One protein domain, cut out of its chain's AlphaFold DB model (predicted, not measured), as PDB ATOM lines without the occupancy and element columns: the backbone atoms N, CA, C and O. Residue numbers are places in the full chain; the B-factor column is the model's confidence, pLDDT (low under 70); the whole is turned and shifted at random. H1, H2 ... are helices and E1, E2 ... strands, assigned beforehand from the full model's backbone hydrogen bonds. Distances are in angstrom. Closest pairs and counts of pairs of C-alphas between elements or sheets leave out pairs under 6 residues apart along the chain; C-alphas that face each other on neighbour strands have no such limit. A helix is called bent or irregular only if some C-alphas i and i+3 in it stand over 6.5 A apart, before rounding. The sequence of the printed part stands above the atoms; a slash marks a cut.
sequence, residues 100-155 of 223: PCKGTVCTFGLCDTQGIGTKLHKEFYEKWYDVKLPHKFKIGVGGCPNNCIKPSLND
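What this domain is: This is residues 100 to 155 of the 223 residues of the protein "4Fe-4S binding domain protein" of Paeniclostridium sordellii (strain ATCC 9714 / DSM 2141 / JCM 3814 / LMG 15708 / NCIMB 10717 / 211) (UniProt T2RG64). This domain has little regular structure: it is a flat, drawn-out loop in which one helix, H1, makes one long side and a short strand, E1, runs back beside it, with residues 126 to 135 sticking out at one end. Of the 56 printed residues, 18 are in named elements, H1 then E1, a mixed class. The whole is only just loose, close to compact, with a radius of gyration of the C-alphas of 12.4 A and spans of 39 by 20 by 10 A.

How they stand to each other: H1, residues 113 to 126, has 9 of 10 O i to N i+4 pairs within hydrogen-bond range. E1, residues 139 to 142, pairs with no named strand. Their closest C-alphas, those of Thr 113 and Val 141, are 5.9 A apart.

Where its parts are: H1 is 18.1 A long, from C-alpha 113 at (47.190, 8.973, -0.074). It is neither bent nor irregular, but only just: C-alphas 123 and 126 are 6.2 A apart. E1 ends at C-alpha 142, (52.133, 12.692, -1.829).

The domain as a whole: The two C-alphas farthest apart, those of Thr 107 and Lys 132, are 38.8 A apart. The link from H1 to E1 is long, 12 residues. The printed part has no cut, and no printed residue is under 70 in pLDDT.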
ATOM      1  N   PRO A 100      45.857  13.172  -5.166       97.00
ATOM      2  CA  PRO A 100      46.790  12.257  -4.535       97.00
ATOM      3  C   PRO A 100      47.676  11.533  -5.557       97.00
ATOM      4  O   PRO A 100      47.331  11.398  -6.729       97.00
ATOM      5  N   CYS A 101      48.825  11.018  -5.111       96.12
ATOM      6  CA  CYS A 101      49.543   9.989  -5.865       96.12
ATOM      7  C   CYS A 101      48.926   8.598  -5.629       96.12
ATOM      8  O   CYS A 101      47.975   8.442  -4.864       96.12
ATOM      9  N   LYS A 102      49.494   7.563  -6.259       93.62
ATOM     10  CA  LYS A 102      48.994   6.184  -6.154       93.62
ATOM     11  C   LYS A 102      49.120   5.555  -4.748       93.62
ATOM     12  O   LYS A 102      48.467   4.557  -4.482       93.62
ATOM     13  N   GLY A 103      49.920   6.134  -3.848       93.44
ATOM     14  CA  GLY A 103      49.928   5.772  -2.423       93.44
ATOM     15  C   GLY A 103      50.214   4.301  -2.153       93.44
ATOM     16  O   GLY A 103      51.313   3.831  -2.439       93.44
ATOM     17  N   THR A 104      49.209   3.598  -1.627       91.12
ATOM     18  CA  THR A 104      49.257   2.204  -1.155       91.12
ATOM     19  C   THR A 104      49.667   1.185  -2.215       91.12
ATOM     20  O   THR A 104      50.237   0.157  -1.868       91.12
ATOM     21  N   VAL A 105      49.456   1.464  -3.505       93.75
ATOM     22  CA  VAL A 105      49.898   0.565  -4.594       93.75
ATOM     23  C   VAL A 105      51.349   0.825  -5.031       93.75
ATOM     24  O   VAL A 105      51.873   0.168  -5.929       93.75
ATOM     25  N   CYS A 106      52.010   1.837  -4.462       95.56
ATOM     26  CA  CYS A 106      53.411   2.146  -4.730       95.56
ATOM     27  C   CYS A 106      54.323   1.398  -3.758       95.56
ATOM     28  O   CYS A 106      54.134   1.486  -2.551       95.56
ATOM     29  N   THR A 107      55.415   0.821  -4.259       93.69
ATOM     30  CA  THR A 107      56.480   0.245  -3.417       93.69
ATOM     31  C   THR A 107      57.172   1.273  -2.515       93.69
ATOM     32  O   THR A 107      57.823   0.899  -1.550       93.69
ATOM     33  N   PHE A 108      57.045   2.569  -2.822       94.12
ATOM     34  CA  PHE A 108      57.552   3.674  -2.001       94.12
ATOM     35  C   PHE A 108      56.459   4.353  -1.162       94.12
ATOM     36  O   PHE A 108      56.719   5.397  -0.575       94.12
ATOM     37  N   GLY A 109      55.220   3.856  -1.173       95.00
ATOM     38  CA  GLY A 109      54.109   4.485  -0.460       95.00
ATOM     39  C   GLY A 109      54.271   4.366   1.054       95.00
ATOM     40  O   GLY A 109      54.305   3.260   1.581       95.00
ATOM     41  N   LEU A 110      54.344   5.498   1.757       95.88
ATOM     42  CA  LEU A 110      54.477   5.535   3.219       95.88
ATOM     43  C   LEU A 110      53.130   5.732   3.931       95.88
ATOM     44  O   LEU A 110      53.008   5.406   5.111       95.88
ATOM     45  N   CYS A 111      52.111   6.222   3.215       94.56
ATOM     46  CA  CYS A 111      50.764   6.456   3.732       94.56
ATOM     47  C   CYS A 111      49.670   6.206   2.676       94.56
ATOM     48  O   CYS A 111      49.938   6.153   1.469       94.56
ATOM     49  N   ASP A 112      48.423   6.078   3.142       96.19
ATOM     50  CA  ASP A 112      47.240   5.967   2.287       96.19
ATOM     51  C   ASP A 112      46.833   7.330   1.710       96.19
ATOM     52  O   ASP A 112      45.988   8.053   2.242       96.19
ATOM     53  N   THR A 113      47.462   7.696   0.595       97.06
ATOM     54  CA  THR A 113      47.190   8.973  -0.074       97.06
ATOM     55  C   THR A 113      45.795   9.054  -0.670       97.06
ATOM     56  O   THR A 113      45.267  10.157  -0.767       97.06
ATOM     57  N   GLN A 114      45.206   7.928  -1.076       95.88
ATOM     58  CA  GLN A 114      43.869   7.887  -1.665       95.88
ATOM     59  C   GLN A 114      42.827   8.162  -0.578       95.88
ATOM     60  O   GLN A 114      42.024   9.082  -0.721       95.88
ATOM     61  N   GLY A 115      42.921   7.482   0.570       96.62
ATOM     62  CA  GLY A 115      42.058   7.750   1.720       96.62
ATOM     63  C   GLY A 115      42.204   9.174   2.268       96.62
ATOM     64  O   GLY A 115      41.202   9.830   2.561       96.62
ATOM     65  N   ILE A 116      43.435   9.698   2.361       97.00
ATOM     66  CA  ILE A 116      43.669  11.108   2.730       97.00
ATOM     67  C   ILE A 116      43.057  12.048   1.680       97.00
ATOM     68  O   ILE A 116      42.372  13.003   2.044       97.00
ATOM     69  N   GLY A 117      43.262  11.771   0.389       96.62
ATOM     70  CA  GLY A 117      42.716  12.547  -0.724       96.62
ATOM     71  C   GLY A 117      41.192  12.642  -0.681       96.62
ATOM     72  O   GLY A 117      40.655  13.749  -0.712       96.62
ATOM     73  N   THR A 118      40.511  11.512  -0.484       96.50
ATOM     74  CA  THR A 118      39.053  11.428  -0.313       96.50
ATOM     75  C   THR A 118      38.566  12.248   0.877       96.50
ATOM     76  O   THR A 118      37.614  13.018   0.748       96.50
ATOM     77  N   LYS A 119      39.221  12.131   2.041       97.25
ATOM     78  CA  LYS A 119      38.844  12.902   3.239       97.25
ATOM     79  C   LYS A 119      38.958  14.406   2.991       97.25
ATOM     80  O   LYS A 119      38.024  15.144   3.289       97.25
ATOM     81  N   LEU A 120      40.069  14.847   2.403       96.94
ATOM     82  CA  LEU A 120      40.288  16.253   2.060       96.94
ATOM     83  C   LEU A 120      39.320  16.739   0.971       96.94
ATOM     84  O   LEU A 120      38.932  17.904   0.986       96.94
ATOM     85  N   HIS A 121      38.922  15.871   0.037       96.00
ATOM     86  CA  HIS A 121      37.965  16.208  -1.017       96.00
ATOM     87  C   HIS A 121      36.588  16.479  -0.417       96.00
ATOM     88  O   HIS A 121      36.025  17.552  -0.619       96.00
ATOM     89  N   LYS A 122      36.099  15.561   0.418       96.25
ATOM     90  CA  LYS A 122      34.832  15.731   1.136       96.25
ATOM     91  C   LYS A 122      34.852  16.974   2.025       96.25
ATOM     92  O   LYS A 122      33.916  17.767   2.004       96.25
ATOM     93  N   GLU A 123      35.934  17.185   2.773       96.31
ATOM     94  CA  GLU A 123      36.013  18.297   3.723       96.31
ATOM     95  C   GLU A 123      36.157  19.666   3.050       96.31
ATOM     96  O   GLU A 123      35.452  20.604   3.404       96.31
ATOM     97  N   PHE A 124      37.053  19.798   2.072       95.81
ATOM     98  CA  PHE A 124      37.431  21.111   1.542       95.81
ATOM     99  C   PHE A 124      36.918  21.392   0.135       95.81
ATOM    100  O   PHE A 124      36.807  22.555  -0.238       95.81
ATOM    101  N   TYR A 125      36.630  20.372  -0.674       94.25
ATOM    102  CA  TYR A 125      36.053  20.590  -1.998       94.25
ATOM    103  C   TYR A 125      34.522  20.575  -1.955       94.25
ATOM    104  O   TYR A 125      33.903  21.505  -2.467       94.25
ATOM    105  N   GLU A 126      33.921  19.562  -1.324       94.25
ATOM    106  CA  GLU A 126      32.460  19.402  -1.278       94.25
ATOM    107  C   GLU A 126      31.810  20.300  -0.218       94.25
ATOM    108  O   GLU A 126      30.992  21.151  -0.560       94.25
ATOM    109  N   LYS A 127      32.186  20.184   1.066       95.56
ATOM    110  CA  LYS A 127      31.545  20.994   2.124       95.56
ATOM    111  C   LYS A 127      31.801  22.493   1.975       95.56
ATOM    112  O   LYS A 127      30.966  23.298   2.369       95.56
ATOM    113  N   TRP A 128      32.955  22.879   1.432       94.19
ATOM    114  CA  TRP A 128      33.318  24.284   1.211       94.19
ATOM    115  C   TRP A 128      33.078  24.728  -0.238       94.19
ATOM    116  O   TRP A 128      33.649  25.727  -0.677       94.19
ATOM    117  N   TYR A 129      32.240  24.011  -0.997       90.38
ATOM    118  CA  TYR A 129      32.017  24.303  -2.417       90.38
ATOM    119  C   TYR A 129      31.558  25.748  -2.663       90.38
ATOM    120  O   TYR A 129      32.017  26.388  -3.614       90.38
ATOM    121  N   ASP A 130      30.714  26.283  -1.777       90.69
ATOM    122  CA  ASP A 130      30.172  27.645  -1.866       90.69
ATOM    123  C   ASP A 130      31.006  28.695  -1.112       90.69
ATOM    124  O   ASP A 130      30.707  29.892  -1.156       90.69
ATOM    125  N   VAL A 131      32.103  28.282  -0.467       92.81
ATOM    126  CA  VAL A 131      33.035  29.206   0.184       92.81
ATOM    127  C   VAL A 131      33.862  29.915  -0.887       92.81
ATOM    128  O   VAL A 131      34.686  29.325  -1.592       92.81
ATOM    129  N   LYS A 132      33.657  31.228  -1.003       90.88
ATOM    130  CA  LYS A 132      34.394  32.073  -1.944       90.88
ATOM    131  C   LYS A 132      35.791  32.378  -1.408       90.88
ATOM    132  O   LYS A 132      35.946  33.101  -0.429       90.88
ATOM    133  N   LEU A 133      36.811  31.889  -2.104       94.88
ATOM    134  CA  LEU A 133      38.210  32.206  -1.815       94.88
ATOM    135  C   LEU A 133      38.677  33.441  -2.609       94.88
ATOM    136  O   LEU A 133      38.081  33.760  -3.645       94.88
ATOM    137  N   PRO A 134      39.773  34.115  -2.199       95.44
ATOM    138  CA  PRO A 134      40.380  35.187  -2.995       95.44
ATOM    139  C   PRO A 134      40.775  34.715  -4.400       95.44
ATOM    140  O   PRO A 134      40.600  35.426  -5.389       95.44
ATOM    141  N   HIS A 135      41.262  33.476  -4.507       95.06
ATOM    142  CA  HIS A 135      41.634  32.850  -5.768       95.06
ATOM    143  C   HIS A 135      41.521  31.316  -5.680       95.06
ATOM    144  O   HIS A 135      41.040  30.772  -4.689       95.06
ATOM    145  N   LYS A 136      41.909  30.597  -6.740       94.56
ATOM    146  CA  LYS A 136      41.948  29.126  -6.737       94.56
ATOM    147  C   LYS A 136      42.938  28.612  -5.690       94.56
ATOM    148  O   LYS A 136      44.055  29.113  -5.658       94.56
ATOM    149  N   PHE A 137      42.544  27.591  -4.932       97.06
ATOM    150  CA  PHE A 137      43.396  26.939  -3.934       97.06
ATOM    151  C   PHE A 137      43.505  25.444  -4.237       97.06
ATOM    152  O   PHE A 137      42.500  24.778  -4.492       97.06
ATOM    153  N   LYS A 138      44.716  24.907  -4.280       97.00
ATOM    154  CA  LYS A 138      45.018  23.543  -4.708       97.00
ATOM    155  C   LYS A 138      45.664  22.775  -3.572       97.00
ATOM    156  O   LYS A 138      46.591  23.263  -2.938       97.00
ATOM    157  N   ILE A 139      45.226  21.535  -3.404       97.62
ATOM    158  CA  ILE A 139      45.757  20.627  -2.392       97.62
ATOM    159  C   ILE A 139      46.344  19.389  -3.072       97.62
ATOM    160  O   ILE A 139      45.677  18.768  -3.906       97.62
ATOM    161  N   GLY A 140      47.582  19.031  -2.744       97.56
ATOM    162  CA  GLY A 140      48.249  17.827  -3.245       97.56
ATOM    163  C   GLY A 140      48.601  16.858  -2.118       97.56
ATOM    164  O   GLY A 140      49.065  17.292  -1.069       97.56
ATOM    165  N   VAL A 141      48.427  15.553  -2.340       97.88
ATOM    166  CA  VAL A 141      48.777  14.499  -1.373       97.88
ATOM    167  C   VAL A 141      49.813  13.541  -1.972       97.88
ATOM    168  O   VAL A 141      49.541  12.782  -2.902       97.88
ATOM    169  N   GLY A 142      51.034  13.572  -1.449       97.38
ATOM    170  CA  GLY A 142      52.133  12.692  -1.829       97.38
ATOM    171  C   GLY A 142      52.417  11.659  -0.749       97.38
ATOM    172  O   GLY A 142      52.502  11.982   0.427       97.38
ATOM    173  N   GLY A 143      52.604  10.409  -1.158       97.00
ATOM    174  CA  GLY A 143      52.831   9.303  -0.226       97.00
ATOM    175  C   GLY A 143      54.282   9.130   0.202       97.00
ATOM    176  O   GLY A 143      54.553   8.264   1.019       97.00
ATOM    177  N   CYS A 144      55.212   9.878  -0.393       96.12
ATOM    178  CA  CYS A 144      56.635   9.837  -0.067       96.12
ATOM    179  C   CYS A 144      57.375  11.068  -0.622       96.12
ATOM    180  O   CYS A 144      56.846  11.764  -1.505       96.12
ATOM    181  N   PRO A 145      58.637  11.286  -0.212       95.12
ATOM    182  CA  PRO A 145      59.486  12.381  -0.694       95.12
ATOM    183  C   PRO A 145      59.821  12.366  -2.197       95.12
ATOM    184  O   PRO A 145      60.348  13.350  -2.708       95.12
ATOM    185  N   ASN A 146      59.479  11.306  -2.951       94.06
ATOM    186  CA  ASN A 146      59.681  11.259  -4.413       94.06
ATOM    187  C   ASN A 146      58.858  12.309  -5.180       94.06
ATOM    188  O   ASN A 146      59.128  12.578  -6.353       94.06
ATOM    189  N   ASN A 147      57.850  12.913  -4.538       92.75
ATOM    190  CA  ASN A 147      57.195  14.118  -5.043       92.75
ATOM    191  C   ASN A 147      56.513  13.919  -6.425       92.75
ATOM    192  O   ASN A 147      56.592  14.790  -7.295       92.75
ATOM    193  N   CYS A 148      55.864  12.769  -6.674       94.69
ATOM    194  CA  CYS A 148      55.316  12.413  -7.999       94.69
ATOM    195  C   CYS A 148      54.222  13.373  -8.506       94.69
ATOM    196  O   CYS A 148      54.232  13.721  -9.679       94.69
ATOM    197  N   ILE A 149      53.320  13.834  -7.630       94.06
ATOM    198  CA  ILE A 149      52.256  14.805  -7.977       94.06
ATOM    199  C   ILE A 149      52.624  16.251  -7.626       94.06
ATOM    200  O   ILE A 149      51.795  17.154  -7.709       94.06
ATOM    201  N   LYS A 150      53.881  16.462  -7.218       95.50
ATOM    202  CA  LYS A 150      54.411  17.746  -6.763       95.50
ATOM    203  C   LYS A 150      53.591  18.393  -5.625       95.50
ATOM    204  O   LYS A 150      53.174  19.540  -5.803       95.50
ATOM    205  N   PRO A 151      53.335  17.737  -4.461       95.44
ATOM    206  CA  PRO A 151      52.617  18.390  -3.359       95.44
ATOM    207  C   PRO A 151      53.190  19.758  -2.981       95.44
ATOM    208  O   PRO A 151      52.421  20.679  -2.743       95.44
ATOM    209  N   SER A 152      54.514  19.921  -3.035       93.25
ATOM    210  CA  SER A 152      55.204  21.182  -2.732       93.25
ATOM    211  C   SER A 152      54.912  22.334  -3.706       93.25
ATOM    212  O   SER A 152      55.227  23.475  -3.396       93.25
ATOM    213  N   LEU A 153      54.353  22.056  -4.893       95.19
ATOM    214  CA  LEU A 153      53.933  23.069  -5.875       95.19
ATOM    215  C   LEU A 153      52.421  23.353  -5.830       95.19
ATOM    216  O   LEU A 153      51.905  24.117  -6.648       95.19
ATOM    217  N   ASN A 154      51.690  22.695  -4.928       96.88
ATOM    218  CA  ASN A 154      50.299  23.022  -4.633       96.88
ATOM    219  C   ASN A 154      50.257  24.079  -3.519       96.88
ATOM    220  O   ASN A 154      51.217  24.220  -2.769       96.88
ATOM    221  N   ASP A 155      49.143  24.806  -3.402       97.56
ATOM    222  CA  ASP A 155      48.978  25.837  -2.367       97.56
ATOM    223  C   ASP A 155      49.021  25.231  -0.949       97.56
ATOM    224  O   ASP A 155      49.460  25.875   0.000       97.56
TER     225      ASP A 155